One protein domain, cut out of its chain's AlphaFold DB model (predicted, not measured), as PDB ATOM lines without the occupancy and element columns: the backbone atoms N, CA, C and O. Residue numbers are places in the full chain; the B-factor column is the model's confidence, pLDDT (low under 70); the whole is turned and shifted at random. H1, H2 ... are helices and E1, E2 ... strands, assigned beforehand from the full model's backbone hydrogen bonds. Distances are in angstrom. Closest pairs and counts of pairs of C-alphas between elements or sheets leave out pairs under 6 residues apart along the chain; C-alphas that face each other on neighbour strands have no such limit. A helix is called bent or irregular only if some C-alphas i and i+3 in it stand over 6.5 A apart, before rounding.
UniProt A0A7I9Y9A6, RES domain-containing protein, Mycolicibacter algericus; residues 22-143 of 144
ATOM      1  N   ASP A  22      48.178  29.481   5.196       93.88
ATOM      2  CA  ASP A  22      46.827  29.243   4.661       93.88
ATOM      3  C   ASP A  22      46.150  30.496   4.071       93.88
ATOM      4  O   ASP A  22      45.066  30.401   3.493       93.88
ATOM      5  N   ASP A  23      46.768  31.675   4.204       96.19
ATOM      6  CA  ASP A  23      46.337  32.893   3.506       96.19
ATOM      7  C   ASP A  23      46.882  32.979   2.086       96.19
ATOM      8  O   ASP A  23      46.518  33.895   1.351       96.19
ATOM      9  N   VAL A  24      47.782  32.078   1.699       96.62
ATOM     10  CA  VAL A  24      48.374  32.058   0.367       96.62
ATOM     11  C   VAL A  24      47.796  30.890  -0.409       96.62
ATOM     12  O   VAL A  24      47.902  29.737  -0.000       96.62
ATOM     13  N   ILE A  25      47.212  31.196  -1.559       96.69
ATOM     14  CA  ILE A  25      46.711  30.203  -2.503       96.69
ATOM     15  C   ILE A  25      47.591  30.180  -3.743       96.69
ATOM     16  O   ILE A  25      48.088  31.215  -4.196       96.69
ATOM     17  N   ASP A  26      47.747  28.992  -4.315       97.31
ATOM     18  CA  ASP A  26      48.327  28.844  -5.640       97.31
ATOM     19  C   ASP A  26      47.199  28.884  -6.676       97.31
ATOM     20  O   ASP A  26      46.212  28.153  -6.583       97.31
ATOM     21  N   HIS A  27      47.343  29.748  -7.675       96.38
ATOM     22  CA  HIS A  27      46.447  29.816  -8.820       96.38
ATOM     23  C   HIS A  27      47.168  29.335 -10.079       96.38
ATOM     24  O   HIS A  27      48.205  29.879 -10.470       96.38
ATOM     25  N   ALA A  28      46.581  28.339 -10.731       95.88
ATOM     26  CA  ALA A  28      46.930  27.891 -12.068       95.88
ATOM     27  C   ALA A  28      45.660  27.898 -12.926       95.88
ATOM     28  O   ALA A  28      44.572  27.615 -12.422       95.88
ATOM     29  N   GLY A  29      45.804  28.231 -14.205       96.81
ATOM     30  CA  GLY A  29      44.697  28.298 -15.149       96.81
ATOM     31  C   GLY A  29      44.655  29.596 -15.944       96.81
ATOM     32  O   GLY A  29      45.526  30.464 -15.841       96.81
ATOM     33  N   VAL A  30      43.625  29.693 -16.781       98.06
ATOM     34  CA  VAL A  30      43.439  30.818 -17.693       98.06
ATOM     35  C   VAL A  30      43.060  32.075 -16.921       98.06
ATOM     36  O   VAL A  30      42.144  32.085 -16.102       98.06
ATOM     37  N   LEU A  31      43.749  33.156 -17.259       98.06
ATOM     38  CA  LEU A  31      43.503  34.498 -16.781       98.06
ATOM     39  C   LEU A  31      43.083  35.397 -17.939       98.06
ATOM     40  O   LEU A  31      43.587  35.299 -19.061       98.06
ATOM     41  N   TRP A  32      42.173  36.313 -17.640       98.38
ATOM     42  CA  TRP A  32      41.575  37.237 -18.588       98.38
ATOM     43  C   TRP A  32      41.953  38.670 -18.250       98.38
ATOM     44  O   TRP A  32      42.011  39.078 -17.084       98.38
ATOM     45  N   ARG A  33      42.220  39.460 -19.287       97.25
ATOM     46  CA  ARG A  33      42.492  40.891 -19.162       97.25
ATOM     47  C   ARG A  33      41.831  41.642 -20.304       97.25
ATOM     48  O   ARG A  33      42.092  41.363 -21.472       97.25
ATOM     49  N   VAL A  34      41.039  42.651 -19.954       96.38
ATOM     50  CA  VAL A  34      40.619  43.687 -20.898       96.38
ATOM     51  C   VAL A  34      41.672  44.792 -20.890       96.38
ATOM     52  O   VAL A  34      42.045  45.307 -19.834       96.38
ATOM     53  N   HIS A  35      42.181  45.157 -22.062       95.38
ATOM     54  CA  HIS A  35      43.157  46.234 -22.210       95.38
ATOM     55  C   HIS A  35      42.864  47.070 -23.453       95.38
ATOM     56  O   HIS A  35      42.308  46.584 -24.432       95.38
ATOM     57  N   ARG A  36      43.247  48.347 -23.421       95.19
ATOM     58  CA  ARG A  36      43.162  49.234 -24.588       95.19
ATOM     59  C   ARG A  36      44.329  48.975 -25.531       95.19
ATOM     60  O   ARG A  36      45.413  48.613 -25.074       95.19
ATOM     61  N   THR A  37      44.119  49.198 -26.825       95.88
ATOM     62  CA  THR A  37      45.200  49.193 -27.827       95.88
ATOM     63  C   THR A  37      45.450  50.569 -28.434       95.88
ATOM     64  O   THR A  37      46.387  50.723 -29.209       95.88
ATOM     65  N   THR A  38      44.650  51.579 -28.078       95.56
ATOM     66  CA  THR A  38      44.853  52.976 -28.486       95.56
ATOM     67  C   THR A  38      44.690  53.939 -27.302       95.56
ATOM     68  O   THR A  38      44.025  53.629 -26.309       95.56
ATOM     69  N   GLY A  39      45.332  55.112 -27.387       93.00
ATOM     70  CA  GLY A  39      45.324  56.158 -26.354       93.00
ATOM     71  C   GLY A  39      46.713  56.480 -25.785       93.00
ATOM     72  O   GLY A  39      47.701  55.843 -26.127       93.00
ATOM     73  N   ALA A  40      46.785  57.475 -24.897       89.62
ATOM     74  CA  ALA A  40      48.054  58.035 -24.407       89.62
ATOM     75  C   ALA A  40      48.861  57.111 -23.471       89.62
ATOM     76  O   ALA A  40      50.066  57.285 -23.316       89.62
ATOM     77  N   HIS A  41      48.207  56.136 -22.833       90.12
ATOM     78  CA  HIS A  41      48.810  55.284 -21.797       90.12
ATOM     79  C   HIS A  41      48.539  53.796 -22.051       90.12
ATOM     80  O   HIS A  41      48.193  53.043 -21.139       90.12
ATOM     81  N   VAL A  42      48.630  53.379 -23.316       93.69
ATOM     82  CA  VAL A  42      48.470  51.974 -23.710       93.69
ATOM     83  C   VAL A  42      49.617  51.146 -23.143       93.69
ATOM     84  O   VAL A  42      50.785  51.500 -23.277       93.69
ATOM     85  N   LEU A  43      49.267  50.012 -22.539       94.00
ATOM     86  CA  LEU A  43      50.215  48.988 -22.123       94.00
ATOM     87  C   LEU A  43      49.924  47.694 -22.890       94.00
ATOM     88  O   LEU A  43      48.749  47.334 -23.023       94.00
ATOM     89  N   PRO A  44      50.962  46.971 -23.350       93.88
ATOM     90  CA  PRO A  44      50.801  45.613 -23.851       93.88
ATOM     91  C   PRO A  44      50.066  44.719 -22.845       93.88
ATOM     92  O   PRO A  44      50.191  44.890 -21.628       93.88
ATOM     93  N   TRP A  45      49.328  43.726 -23.344       93.44
ATOM     94  CA  TRP A  45      48.535  42.810 -22.515       93.44
ATOM     95  C   TRP A  45      49.380  42.051 -21.479       93.44
ATOM     96  O   TRP A  45      48.897  41.767 -20.383       93.44
ATOM     97  N   ASN A  46      50.646  41.781 -21.803       93.94
ATOM     98  CA  ASN A  46      51.628  41.091 -20.965       93.94
ATOM     99  C   ASN A  46      52.553  42.046 -20.195       93.94
ATOM    100  O   ASN A  46      53.445  41.589 -19.484       93.94
ATOM    101  N   ALA A  47      52.379  43.361 -20.337       94.75
ATOM    102  CA  ALA A  47      53.178  44.337 -19.615       94.75
ATOM    103  C   ALA A  47      52.545  44.662 -18.260       94.75
ATOM    104  O   ALA A  47      51.346  44.959 -18.157       94.75
ATOM    105  N   PHE A  48      53.388  44.669 -17.232       95.88
ATOM    106  CA  PHE A  48      53.041  45.186 -15.919       95.88
ATOM    107  C   PHE A  48      53.055  46.717 -15.920       95.88
ATOM    108  O   PHE A  48      53.952  47.348 -16.484       95.88
ATOM    109  N   ARG A  49      52.090  47.331 -15.230       95.50
ATOM    110  CA  ARG A  49      52.093  48.775 -14.983       95.50
ATOM    111  C   ARG A  49      53.088  49.099 -13.873       95.50
ATOM    112  O   ARG A  49      52.902  48.673 -12.738       95.50
ATOM    113  N   ARG A  50      54.088  49.912 -14.195       95.88
ATOM    114  CA  ARG A  50      55.102  50.408 -13.249       95.88
ATOM    115  C   ARG A  50      54.885  51.851 -12.787       95.88
ATOM    116  O   ARG A  50      55.568  52.302 -11.882       95.88
ATOM    117  N   TYR A  51      53.939  52.567 -13.393       95.25
ATOM    118  CA  TYR A  51      53.598  53.927 -12.989       95.25
ATOM    119  C   TYR A  51      52.469  53.927 -11.950       95.25
ATOM    120  O   TYR A  51      51.377  53.413 -12.228       95.25
ATOM    121  N   GLY A  52      52.701  54.520 -10.781       94.12
ATOM    122  CA  GLY A  52      51.721  54.597  -9.696       94.12
ATOM    123  C   GLY A  52      52.263  55.266  -8.427       94.12
ATOM    124  O   GLY A  52      53.400  55.736  -8.423       94.12
ATOM    125  N   PRO A  53      51.449  55.373  -7.363       93.19
ATOM    126  CA  PRO A  53      50.095  54.835  -7.249       93.19
ATOM    127  C   PRO A  53      49.055  55.580  -8.096       93.19
ATOM    128  O   PRO A  53      49.119  56.800  -8.230       93.19
ATOM    129  N   LEU A  54      48.047  54.876  -8.622       90.81
ATOM    130  CA  LEU A  54      46.903  55.509  -9.294       90.81
ATOM    131  C   LEU A  54      45.669  55.539  -8.375       90.81
ATOM    132  O   LEU A  54      45.292  54.504  -7.828       90.81
ATOM    133  N   PRO A  55      44.977  56.688  -8.224       86.50
ATOM    134  CA  PRO A  55      43.827  56.806  -7.319       86.50
ATOM    135  C   PRO A  55      42.608  55.985  -7.768       86.50
ATOM    136  O   PRO A  55      41.754  55.651  -6.950       86.50
ATOM    137  N   SER A  56      42.529  55.648  -9.057       85.31
ATOM    138  CA  SER A  56      41.487  54.786  -9.618       85.31
ATOM    139  C   SER A  56      41.693  53.300  -9.313       85.31
ATOM    140  O   SER A  56      40.752  52.527  -9.463       85.31
ATOM    141  N   MET A  57      42.886  52.891  -8.869       89.06
ATOM    142  CA  MET A  57      43.210  51.492  -8.589       89.06
ATOM    143  C   MET A  57      42.900  51.155  -7.129       89.06
ATOM    144  O   MET A  57      43.293  51.871  -6.204       89.06
ATOM    145  N   ARG A  58      42.158  50.062  -6.907       88.44
ATOM    146  CA  ARG A  58      41.744  49.635  -5.560       88.44
ATOM    147  C   ARG A  58      42.928  49.088  -4.759       88.44
ATOM    148  O   ARG A  58      43.126  49.504  -3.618       88.44
ATOM    149  N   TRP A  59      43.692  48.192  -5.381       90.12
ATOM    150  CA  TRP A  59      44.865  47.520  -4.826       90.12
ATOM    151  C   TRP A  59      46.132  48.067  -5.473       90.12
ATOM    152  O   TRP A  59      46.439  47.798  -6.635       90.12
ATOM    153  N   GLU A  60      46.845  48.901  -4.734       90.94
ATOM    154  CA  GLU A  60      47.967  49.656  -5.267       90.94
ATOM    155  C   GLU A  60      49.175  49.513  -4.335       90.94
ATOM    156  O   GLU A  60      49.189  50.155  -3.282       90.94
ATOM    157  N   PRO A  61      50.146  48.651  -4.683       91.19
ATOM    158  CA  PRO A  61      51.318  48.386  -3.852       91.19
ATOM    159  C   PRO A  61      52.409  49.452  -3.965       91.19
ATOM    160  O   PRO A  61      53.306  49.474  -3.127       91.19
ATOM    161  N   HIS A  62      52.364  50.343  -4.966       92.38
ATOM    162  CA  HIS A  62      53.394  51.377  -5.106       92.38
ATOM    163  C   HIS A  62      53.448  52.275  -3.848       92.38
ATOM    164  O   HIS A  62      52.424  52.856  -3.471       92.38
ATOM    165  N   PRO A  63      54.615  52.386  -3.175       84.88
ATOM    166  CA  PRO A  63      54.710  52.897  -1.802       84.88
ATOM    167  C   PRO A  63      54.557  54.419  -1.682       84.88
ATOM    168  O   PRO A  63      54.205  54.918  -0.604       84.88
ATOM    169  N   ASP A  64      54.828  55.142  -2.770       81.38
ATOM    170  CA  ASP A  64      54.888  56.599  -2.794       81.38
ATOM    171  C   ASP A  64      53.521  57.248  -2.594       81.38
ATOM    172  O   ASP A  64      52.479  56.719  -2.965       81.38
ATOM    173  N   ALA A  65      53.505  58.454  -2.026       80.06
ATOM    174  CA  ALA A  65      52.274  59.238  -1.936       80.06
ATOM    175  C   ALA A  65      51.866  59.858  -3.285       80.06
ATOM    176  O   ALA A  65      50.694  60.195  -3.468       80.06
ATOM    177  N   LYS A  66      52.825  60.033  -4.203       89.00
ATOM    178  CA  LYS A  66      52.647  60.678  -5.509       89.00
ATOM    179  C   LYS A  66      52.934  59.684  -6.639       89.00
ATOM    180  O   LYS A  66      53.838  58.873  -6.476       89.00
ATOM    181  N   PRO A  67      52.214  59.764  -7.774       92.88
ATOM    182  CA  PRO A  67      52.478  58.905  -8.920       92.88
ATOM    183  C   PRO A  67      53.899  59.088  -9.473       92.88
ATOM    184  O   PRO A  67      54.346  60.216  -9.683       92.88
ATOM    185  N   GLY A  68      54.576  57.979  -9.747       94.81
ATOM    186  CA  GLY A  68      55.933  57.931 -10.280       94.81
ATOM    187  C   GLY A  68      56.246  56.566 -10.885       94.81
ATOM    188  O   GLY A  68      55.396  55.676 -10.894       94.81
ATOM    189  N   GLN A  69      57.452  56.416 -11.427       95.75
ATOM    190  CA  GLN A  69      57.919  55.158 -12.003       95.75
ATOM    191  C   GLN A  69      58.539  54.266 -10.920       95.75
ATOM    192  O   GLN A  69      59.399  54.719 -10.172       95.75
ATOM    193  N   HIS A  70      58.158  52.988 -10.904       94.75
ATOM    194  CA  HIS A  70      58.636  51.984  -9.950       94.75
ATOM    195  C   HIS A  70      59.316  50.804 -10.647       94.75
ATOM    196  O   HIS A  70      59.100  50.549 -11.835       94.75
ATOM    197  N   VAL A  71      60.142  50.066  -9.903       93.06
ATOM    198  CA  VAL A  71      60.740  48.805 -10.379       93.06
ATOM    199  C   VAL A  71      59.671  47.712 -10.441       93.06
ATOM    200  O   VAL A  71      59.527  47.030 -11.463       93.06
ATOM    201  N   ASP A  72      58.875  47.606  -9.376       92.25
ATOM    202  CA  ASP A  72      57.801  46.629  -9.262       92.25
ATOM    203  C   ASP A  72      56.604  46.994 -10.138       92.25
ATOM    204  O   ASP A  72      56.208  48.155 -10.291       92.25
ATOM    205  N   GLY A  73      56.022  45.965 -10.744       94.06
ATOM    206  CA  GLY A  73      54.938  46.094 -11.700       94.06
ATOM    207  C   GLY A  73      53.631  45.499 -11.188       94.06
ATOM    208  O   GLY A  73      53.625  44.481 -10.507       94.06
ATOM    209  N   VAL A  74      52.512  46.108 -11.575       95.06
ATOM    210  CA  VAL A  74      51.160  45.677 -11.198       95.06
ATOM    211  C   VAL A  74      50.388  45.227 -12.434       95.06
ATOM    212  O   VAL A  74      50.372  45.926 -13.453       95.06
ATOM    213  N   LEU A  75      49.714  44.081 -12.340       94.88
ATOM    214  CA  LEU A  75      48.820  43.550 -13.368       94.88
ATOM    215  C   LEU A  75      47.441  43.297 -12.759       94.88
ATOM    216  O   LEU A  75      47.333  42.628 -11.739       94.88
ATOM    217  N   TYR A  76      46.400  43.821 -13.402       94.56
ATOM    218  CA  TYR A  76      45.010  43.511 -13.071       94.56
ATOM    219  C   TYR A  76      44.480  42.498 -14.082       94.56
ATOM    220  O   TYR A  76      44.568  42.723 -15.292       94.56
ATOM    221  N   THR A  77      43.975  41.378 -13.578       96.38
ATOM    222  CA  THR A  77      43.483  40.240 -14.358       96.38
ATOM    223  C   THR A  77      42.489  39.447 -13.508       96.38
ATOM    224  O   THR A  77      42.436  39.639 -12.292       96.38
ATOM    225  N   THR A  78      41.687  38.593 -14.134       97.00
ATOM    226  CA  THR A  78      40.613  37.829 -13.480       97.00
ATOM    227  C   THR A  78      40.623  36.382 -13.974       97.00
ATOM    228  O   THR A  78      41.176  36.102 -15.035       97.00
ATOM    229  N   ALA A  79      40.009  35.465 -13.227       96.88
ATOM    230  CA  ALA A  79      39.881  34.061 -13.634       96.88
ATOM    231  C   ALA A  79      38.744  33.824 -14.649       96.88
ATOM    232  O   ALA A  79      38.722  32.806 -15.337       96.88
ATOM    233  N   ASP A  80      37.815  34.770 -14.782       96.88
ATOM    234  CA  ASP A  80      36.651  34.666 -15.657       96.88
ATOM    235  C   ASP A  80      36.411  35.960 -16.451       96.88
ATOM    236  O   ASP A  80      36.807  37.063 -16.053       96.88
ATOM    237  N   VAL A  81      35.768  35.811 -17.610       97.62
ATOM    238  CA  VAL A  81      35.477  36.907 -18.545       97.62
ATOM    239  C   VAL A  81      34.483  37.908 -17.961       97.62
ATOM    240  O   VAL A  81      34.637  39.112 -18.168       97.62
ATOM    241  N   GLU A  82      33.472  37.431 -17.235       97.31
ATOM    242  CA  GLU A  82      32.402  38.271 -16.690       97.31
ATOM    243  C   GLU A  82      32.963  39.295 -15.706       97.31
ATOM    244  O   GLU A  82      32.691  40.489 -15.841       97.31
ATOM    245  N   THR A  83      33.838  38.865 -14.799       95.81
ATOM    246  CA  THR A  83      34.536  39.733 -13.850       95.81
ATOM    247  C   THR A  83      35.458  40.713 -14.571       95.81
ATOM    248  O   THR A  83      35.483  41.890 -14.217       95.81
ATOM    249  N   ALA A  84      36.169  40.290 -15.628       96.62
ATOM    250  CA  ALA A  84      37.022  41.200 -16.402       96.62
ATOM    251  C   ALA A  84      36.213  42.350 -17.025       96.62
ATOM    252  O   ALA A  84      36.622  43.514 -16.974       96.62
ATOM    253  N   LEU A  85      35.059  42.024 -17.616       96.69
ATOM    254  CA  LEU A  85      34.157  43.000 -18.223       96.69
ATOM    255  C   LEU A  85      33.491  43.876 -17.157       96.69
ATOM    256  O   LEU A  85      33.451  45.098 -17.312       96.69
ATOM    257  N   ALA A  86      33.010  43.276 -16.067       95.06
ATOM    258  CA  ALA A  86      32.361  43.987 -14.974       95.06
ATOM    259  C   ALA A  86      33.300  44.998 -14.311       95.06
ATOM    260  O   ALA A  86      32.862  46.108 -14.032       95.06
ATOM    261  N   GLU A  87      34.575  44.658 -14.106       92.19
ATOM    262  CA  GLU A  87      35.577  45.564 -13.531       92.19
ATOM    263  C   GLU A  87      35.888  46.743 -14.466       92.19
ATOM    264  O   GLU A  87      35.891  47.896 -14.035       92.19
ATOM    265  N   VAL A  88      36.095  46.498 -15.768       93.62
ATOM    266  CA  VAL A  88      36.446  47.579 -16.711       93.62
ATOM    267  C   VAL A  88      35.271  48.506 -17.011       93.62
ATOM    268  O   VAL A  88      35.456  49.721 -17.114       93.62
ATOM    269  N   PHE A  89      34.065  47.956 -17.135       94.31
ATOM    270  CA  PHE A  89      32.866  48.711 -17.498       94.31
ATOM    271  C   PHE A  89      31.963  49.010 -16.292       94.31
ATOM    272  O   PHE A  89      30.817  49.430 -16.468       94.31
ATOM    273  N   GLN A  90      32.468  48.850 -15.059       91.31
ATOM    274  CA  GLN A  90      31.688  49.046 -13.830       91.31
ATOM    275  C   GLN A  90      31.045  50.434 -13.764       91.31
ATOM    276  O   GLN A  90      29.895  50.574 -13.354       91.31
ATOM    277  N   THR A  91      31.797  51.464 -14.157       89.44
ATOM    278  CA  THR A  91      31.360  52.860 -14.062       89.44
ATOM    279  C   THR A  91      30.319  53.204 -15.120       89.44
ATOM    280  O   THR A  91      29.337  53.872 -14.814       89.44
ATOM    281  N   THR A  92      30.519  52.754 -16.361       92.50
ATOM    282  CA  THR A  92      29.638  53.093 -17.490       92.50
ATOM    283  C   THR A  92      28.409  52.201 -17.563       92.50
ATOM    284  O   THR A  92      27.424  52.591 -18.183       92.50
ATOM    285  N   ARG A  93      28.466  51.000 -16.967       92.94
ATOM    286  CA  ARG A  93      27.436  49.952 -17.078       92.94
ATOM    287  C   ARG A  93      27.105  49.580 -18.534       92.94
ATOM    288  O   ARG A  93      26.049  49.020 -18.804       92.94
ATOM    289  N   LEU A  94      28.023  49.870 -19.458       95.56
ATOM    290  CA  LEU A  94      27.921  49.614 -20.892       95.56
ATOM    291  C   LEU A  94      29.271  49.109 -21.401       95.56
ATOM    292  O   LEU A  94      30.296  49.759 -21.175       95.56
ATOM    293  N   ILE A  95      29.249  47.986 -22.122       95.50
ATOM    294  CA  ILE A  95      30.422  47.439 -22.807       95.50
ATOM    295  C   ILE A  95      30.631  48.224 -24.107       95.50
ATOM    296  O   ILE A  95      30.014  47.938 -25.133       95.50
ATOM    297  N   ASP A  96      31.502  49.231 -24.058       93.81
ATOM    298  CA  ASP A  96      31.942  49.974 -25.240       93.81
ATOM    299  C   ASP A  96      33.125  49.247 -25.891       93.81
ATOM    300  O   ASP A  96      34.222  49.192 -25.337       93.81
ATOM    301  N   THR A  97      32.903  48.683 -27.077       94.44
ATOM    302  CA  THR A  97      33.913  47.936 -27.843       94.44
ATOM    303  C   THR A  97      34.745  48.812 -28.783       94.44
ATOM    304  O   THR A  97      35.610  48.302 -29.497       94.44
ATOM    305  N   ARG A  98      34.506  50.128 -28.804       93.44
ATOM    306  CA  ARG A  98      35.132  51.084 -29.727       93.44
ATOM    307  C   ARG A  98      36.101  52.016 -29.007       93.44
ATOM    308  O   ARG A  98      37.238  52.171 -29.459       93.44
ATOM    309  N   ALA A  99      35.693  52.631 -27.897       91.56
ATOM    310  CA  ALA A  99      36.499  53.647 -27.219       91.56
ATOM    311  C   ALA A  99      37.819  53.078 -26.659       91.56
ATOM    312  O   ALA A  99      37.840  52.272 -25.730       91.56
ATOM    313  N   GLY A 100      38.952  53.527 -27.212       92.00
ATOM    314  CA  GLY A 100      40.282  53.010 -26.862       92.00
ATOM    315  C   GLY A 100      40.604  51.632 -27.458       92.00
ATOM    316  O   GLY A 100      41.589  51.013 -27.046       92.00
ATOM    317  N   ALA A 101      39.769  51.154 -28.394       95.38
ATOM    318  CA  ALA A 101      39.868  49.851 -29.050       95.38
ATOM    319  C   ALA A 101      40.163  48.708 -28.051       95.38
ATOM    320  O   ALA A 101      41.232  48.094 -28.113       95.38
ATOM    321  N   PRO A 102      39.274  48.456 -27.071       95.88
ATOM    322  CA  PRO A 102      39.530  47.464 -26.042       95.88
ATOM    323  C   PRO A 102      39.579  46.057 -26.640       95.88
ATOM    324  O   PRO A 102      38.782  45.688 -27.503       95.88
ATOM    325  N   ARG A 103      40.523  45.257 -26.152       96.62
ATOM    326  CA  ARG A 103      40.691  43.844 -26.486       96.62
ATOM    327  C   ARG A 103      40.613  43.014 -25.217       96.62
ATOM    328  O   ARG A 103      41.121  43.424 -24.173       96.62
ATOM    329  N   LEU A 104      39.971  41.859 -25.332       97.44
ATOM    330  CA  LEU A 104      39.948  40.826 -24.308       97.44
ATOM    331  C   LEU A 104      40.997  39.777 -24.677       97.44
ATOM    332  O   LEU A 104      40.936  39.206 -25.764       97.44
ATOM    333  N   THR A 105      41.937  39.534 -23.772       98.00
ATOM    334  CA  THR A 105      43.035  38.586 -23.977       98.00
ATOM    335  C   THR A 105      43.015  37.536 -22.872       98.00
ATOM    336  O   THR A 105      42.975  37.893 -21.693       98.00
ATOM    337  N   ALA A 106      43.062  36.263 -23.268       98.00
ATOM    338  CA  ALA A 106      43.295  35.124 -22.387       98.00
ATOM    339  C   ALA A 106      44.768  34.720 -22.421       98.00
ATOM    340  O   ALA A 106      45.413  34.766 -23.470       98.00
ATOM    341  N   TRP A 107      45.290  34.305 -21.276       97.56
ATOM    342  CA  TRP A 107      46.637  33.766 -21.148       97.56
ATOM    343  C   TRP A 107      46.714  32.854 -19.928       97.56
ATOM    344  O   TRP A 107      45.918  32.977 -19.006       97.56
ATOM    345  N   GLU A 108      47.687  31.953 -19.911       97.44
ATOM    346  CA  GLU A 108      47.924  31.061 -18.780       97.44
ATOM    347  C   GLU A 108      49.342  31.287 -18.231       97.44
ATOM    348  O   GLU A 108      50.307  31.347 -19.008       97.44
ATOM    349  N   PRO A 109      49.511  31.456 -16.906       95.94
ATOM    350  CA  PRO A 109      50.826  31.508 -16.289       95.94
ATOM    351  C   PRO A 109      51.608  30.214 -16.539       95.94
ATOM    352  O   PRO A 109      51.138  29.123 -16.243       95.94
ATOM    353  N   LYS A 110      52.868  30.322 -16.979       96.38
ATOM    354  CA  LYS A 110      53.757  29.147 -17.117       96.38
ATOM    355  C   LYS A 110      54.102  28.473 -15.782       96.38
ATOM    356  O   LYS A 110      54.656  27.380 -15.770       96.38
ATOM    357  N   ARG A 111      53.865  29.162 -14.664       97.12
ATOM    358  CA  ARG A 111      54.057  28.664 -13.301       97.12
ATOM    359  C   ARG A 111      52.866  29.106 -12.454       97.12
ATOM    360  O   ARG A 111      52.413  30.233 -12.674       97.12
ATOM    361  N   PRO A 112      52.439  28.310 -11.461       97.31
ATOM    362  CA  PRO A 112      51.415  28.736 -10.517       97.31
ATOM    363  C   PRO A 112      51.750  30.091  -9.884       97.31
ATOM    364  O   PRO A 112      52.900  30.359  -9.510       97.31
ATOM    365  N   LEU A 113      50.748  30.960  -9.795       97.06
ATOM    366  CA  LEU A 113      50.845  32.244  -9.114       97.06
ATOM    367  C   LEU A 113      50.566  32.034  -7.632       97.06
ATOM    368  O   LEU A 113      49.519  31.499  -7.288       97.06
ATOM    369  N   ARG A 114      51.459  32.509  -6.762       97.25
ATOM    370  CA  ARG A 114      51.214  32.532  -5.316       97.25
ATOM    371  C   ARG A 114      50.520  33.843  -4.972       97.25
ATOM    372  O   ARG A 114      51.109  34.908  -5.169       97.25
ATOM    373  N   LEU A 115      49.277  33.775  -4.517       96.25
ATOM    374  CA  LEU A 115      48.415  34.933  -4.297       96.25
ATOM    375  C   LEU A 115      47.922  34.968  -2.854       96.25
ATOM    376  O   LEU A 115      47.620  33.934  -2.270       96.25
ATOM    377  N   LEU A 116      47.801  36.172  -2.303       95.44
ATOM    378  CA  LEU A 116      47.137  36.387  -1.022       95.44
ATOM    379  C   LEU A 116      45.616  36.240  -1.198       95.44
ATOM    380  O   LEU A 116      45.014  36.957  -2.002       95.44
ATOM    381  N   ASP A 117      44.993  35.339  -0.442       94.62
ATOM    382  CA  ASP A 117      43.558  35.068  -0.487       94.62
ATOM    383  C   ASP A 117      42.773  36.103   0.331       94.62
ATOM    384  O   ASP A 117      42.616  36.029   1.555       94.62
ATOM    385  N   LEU A 118      42.235  37.084  -0.388       92.31
ATOM    386  CA  LEU A 118      41.397  38.136   0.179       92.31
ATOM    387  C   LEU A 118      39.927  37.716   0.342       92.31
ATOM    388  O   LEU A 118      39.136  38.508   0.845       92.31
ATOM    389  N   SER A 119      39.538  36.505  -0.069       90.19
ATOM    390  CA  SER A 119      38.170  35.989   0.103       90.19
ATOM    391  C   SER A 119      37.929  35.376   1.488       90.19
ATOM    392  O   SER A 119      36.782  35.152   1.881       90.19
ATOM    393  N   ARG A 120      39.006  35.128   2.245       91.62
ATOM    394  CA  ARG A 120      38.986  34.472   3.558       91.62
ATOM    395  C   ARG A 120      39.277  35.448   4.702       91.62
ATOM    396  O   ARG A 120      38.987  36.642   4.654       91.62
ATOM    397  N   THR A 121      39.812  34.922   5.802       93.25
ATOM    398  CA  THR A 121      39.911  35.616   7.089       93.25
ATOM    399  C   THR A 121      41.078  36.599   7.180       93.25
ATOM    400  O   THR A 121      41.120  37.365   8.147       93.25
ATOM    401  N   TRP A 122      41.984  36.650   6.192       94.62
ATOM    402  CA  TRP A 122      43.117  37.584   6.193       94.62
ATOM    403  C   TRP A 122      42.669  39.039   6.360       94.62
ATOM    404  O   TRP A 122      43.201  39.769   7.201       94.62
ATOM    405  N   LEU A 123      41.631  39.455   5.623       92.31
ATOM    406  CA  LEU A 123      41.108  40.821   5.698       92.31
ATOM    407  C   LEU A 123      40.532  41.156   7.076       92.31
ATOM    408  O   LEU A 123      40.666  42.288   7.535       92.31
ATOM    409  N   ILE A 124      39.881  40.196   7.736       90.62
ATOM    410  CA  ILE A 124      39.301  40.393   9.071       90.62
ATOM    411  C   ILE A 124      40.430  40.548  10.090       90.62
ATOM    412  O   ILE A 124      40.441  41.521  10.844       90.62
ATOM    413  N   ARG A 125      41.413  39.640  10.056       91.62
ATOM    414  CA  ARG A 125      42.578  39.664  10.953       91.62
ATOM    415  C   ARG A 125      43.379  40.958  10.841       91.62
ATOM    416  O   ARG A 125      43.807  41.494  11.855       91.62
ATOM    417  N   ASN A 126      43.515  41.497   9.633       92.25
ATOM    418  CA  ASN A 126      44.266  42.727   9.380       92.25
ATOM    419  C   ASN A 126      43.403  44.003   9.441       92.25
ATOM    420  O   ASN A 126      43.878  45.088   9.101       92.25
ATOM    421  N   GLY A 127      42.130  43.909   9.845       89.62
ATOM    422  CA  GLY A 127      41.225  45.063   9.935       89.62
ATOM    423  C   GLY A 127      40.902  45.720   8.583       89.62
ATOM    424  O   GLY A 127      40.465  46.867   8.539       89.62
ATOM    425  N   ALA A 128      41.118  45.007   7.480       89.00
ATOM    426  CA  ALA A 128      40.972  45.484   6.108       89.00
ATOM    427  C   ALA A 128      39.558  45.289   5.536       89.00
ATOM    428  O   ALA A 128      39.231  45.871   4.503       89.00
ATOM    429  N   ALA A 129      38.702  44.487   6.181       87.62
ATOM    430  CA  ALA A 129      37.384  44.126   5.644       87.62
ATOM    431  C   ALA A 129      36.522  45.356   5.291       87.62
ATOM    432  O   ALA A 129      35.953  45.437   4.206       87.62
ATOM    433  N   ALA A 130      36.501  46.371   6.160       83.94
ATOM    434  CA  ALA A 130      35.761  47.611   5.917       83.94
ATOM    435  C   ALA A 130      36.387  48.509   4.830       83.94
ATOM    436  O   ALA A 130      35.731  49.428   4.330       83.94
ATOM    437  N   ALA A 131      37.649  48.274   4.456       82.19
ATOM    438  CA  ALA A 131      38.293  48.991   3.362       82.19
ATOM    439  C   ALA A 131      37.815  48.492   1.989       82.19
ATOM    440  O   ALA A 131      37.846  49.272   1.043       82.19
ATOM    441  N   LEU A 132      37.324  47.251   1.868       78.75
ATOM    442  CA  LEU A 132      36.803  46.717   0.601       78.75
ATOM    443  C   LEU A 132      35.590  47.489   0.080       78.75
ATOM    444  O   LEU A 132      35.497  47.773  -1.111       78.75
ATOM    445  N   THR A 133      34.662  47.817   0.977       75.19
ATOM    446  CA  THR A 133      33.407  48.514   0.654       75.19
ATOM    447  C   THR A 133      33.575  50.030   0.627       75.19
ATOM    448  O   THR A 133      32.622  50.775   0.405       75.19
ATOM    449  N   ALA A 134      34.779  50.512   0.915       70.69
ATOM    450  CA  ALA A 134      35.109  51.911   0.813       70.69
ATOM    451  C   ALA A 134      35.335  52.339  -0.643       70.69
ATOM    452  O   ALA A 134      35.598  51.523  -1.520       70.69
ATOM    453  N   GLY A 135      35.298  53.654  -0.885       66.00
ATOM    454  CA  GLY A 135      35.673  54.216  -2.182       66.00
ATOM    455  C   GLY A 135      37.083  53.806  -2.632       66.00
ATOM    456  O   GLY A 135      37.919  53.383  -1.823       66.00
ATOM    457  N   CYS A 136      37.337  53.967  -3.933       65.44
ATOM    458  CA  CYS A 136      38.589  53.595  -4.588       65.44
ATOM    459  C   CYS A 136      39.817  54.094  -3.808       65.44
ATOM    460  O   CYS A 136      39.797  55.172  -3.212       65.44
ATOM    461  N   SER A 137      40.886  53.296  -3.822       71.56
ATOM    462  CA  SER A 137      42.190  53.524  -3.180       71.56
ATOM    463  C   SER A 137      42.327  53.306  -1.665       71.56
ATOM    464  O   SER A 137      43.466  53.224  -1.208       71.56
ATOM    465  N   ARG A 138      41.262  53.164  -0.853       79.38
ATOM    466  CA  ARG A 138      41.457  52.851   0.588       79.38
ATOM    467  C   ARG A 138      42.211  51.532   0.834       79.38
ATOM    468  O   ARG A 138      43.110  51.550   1.680       79.38
ATOM    469  N   PRO A 139      41.934  50.438   0.100       83.81
ATOM    470  CA  PRO A 139      42.628  49.167   0.309       83.81
ATOM    471  C   PRO A 139      44.138  49.211   0.052       83.81
ATOM    472  O   PRO A 139      44.863  48.412   0.633       83.81
ATOM    473  N   ARG A 140      44.649  50.207  -0.691       86.75
ATOM    474  CA  ARG A 140      46.095  50.399  -0.928       86.75
ATOM    475  C   ARG A 140      46.938  50.434   0.348       86.75
ATOM    476  O   ARG A 140      48.119  50.117   0.338       86.75
ATOM    477  N   ARG A 141      46.348  50.858   1.470       87.88
ATOM    478  CA  ARG A 141      47.055  50.948   2.756       87.88
ATOM    479  C   ARG A 141      47.390  49.576   3.348       87.88
ATOM    480  O   ARG A 141      48.200  49.529   4.262       87.88
ATOM    481  N   TRP A 142      46.801  48.509   2.808       89.00
ATOM    482  CA  TRP A 142      47.061  47.106   3.131       89.00
ATOM    483  C   TRP A 142      47.892  46.386   2.054       89.00
ATOM    484  O   TRP A 142      48.006  45.169   2.097       89.00
ATOM    485  N   CYS A 143      48.466  47.115   1.089       86.69
ATOM    486  CA  CYS A 143      49.366  46.562   0.066       86.69
ATOM    487  C   CYS A 143      50.858  46.744   0.395       86.69
ATOM    488  O   CYS A 143      51.678  46.648  -0.515       86.69
TER     489      CYS A 143
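This is residues 22 to 143 of the 144 residues of the protein "RES domain-containing protein" of Mycolicibacter algericus (UniProt A0A7I9Y9A6). The model is an arch made of one long two-stranded ribbon, bent between its two halves: E1 with E6 makes one limb and E2 with E5 the other. The hairpin E3 and E4 is a separate ribbon, H1 packs on the second limb, mainly at E2, and the short helices H2, H3 and H4 follow one another after E6. The printed part has 122 residues with six named strands and four named helices, in the order E1 E2 E3 E4 H1 E5 E6 H2 H3 H4; each of the three two-stranded sheets is antiparallel. The class is mixed, helices and strands, with under half of the residues in named elements. The whole is compact, with a radius of gyration of the C-alphas of 15.2 A and spans of 43 by 34 by 32 A.

E1 is residues 24 to 27, 9.7 A long, beginning at C-alpha 24 at (48.374, 32.058, 0.367). E2 is residues 31 to 36, 16.7 A; E3 is residues 49 to 52; E4 is residues 68 to 74, 13.2 A. H1 is residues 81 to 88, 10.9 A, beginning at C-alpha 81 at (35.477, 36.907, -18.545). E5 is residues 102 to 107, 16.2 A, and E6 is residues 113 to 116, 9.8 A. H2 is residues 122 to 125, H3 residues 129 to 132 and H4 residues 138 to 142, ending at C-alpha 142 at (47.061, 47.106, 3.131).

E1 and E6 are antiparallel at 144 degrees, with N 25 and O 115 at 2.9 A. E2 and E5 are antiparallel at 155 degrees, with N 33 and O 105 at 3.0 A. H1 has 6 pairs of C-alphas within 8 A of E2, the closest being Trp 32 and Val 81 at 6.1 A; H1 and E5 are near each other. The hairpin E3 and E4 is antiparallel at 136 degrees, with N 52 and O 68 at 2.9 A; E3 is apart from E2 and from H1. H2 and H3 are close but not clearly touching, the closest C-alphas being Leu 123 and Ala 129 at 5.0 A. H3 and H4 touch only at the corner, the closest C-alphas being Ala 131 and Pro 139 at 5.3 A. In H1 every O i to N i+4 pair is within hydrogen-bond range; H4 has 0 of 1 but 2 of 2 O i to N i+3 pairs, and H2 and H3 are too short for an O i to N i+4 pair.

The two C-alphas farthest apart, Arg 98 and Arg 125, are 42.9 A apart. The printed part has no cut. The links E2 to E3, E3 to E4 and H1 to E5 are long. The mean pLDDT of the printed part is 92.2, and residues 135 to 136 are under 70.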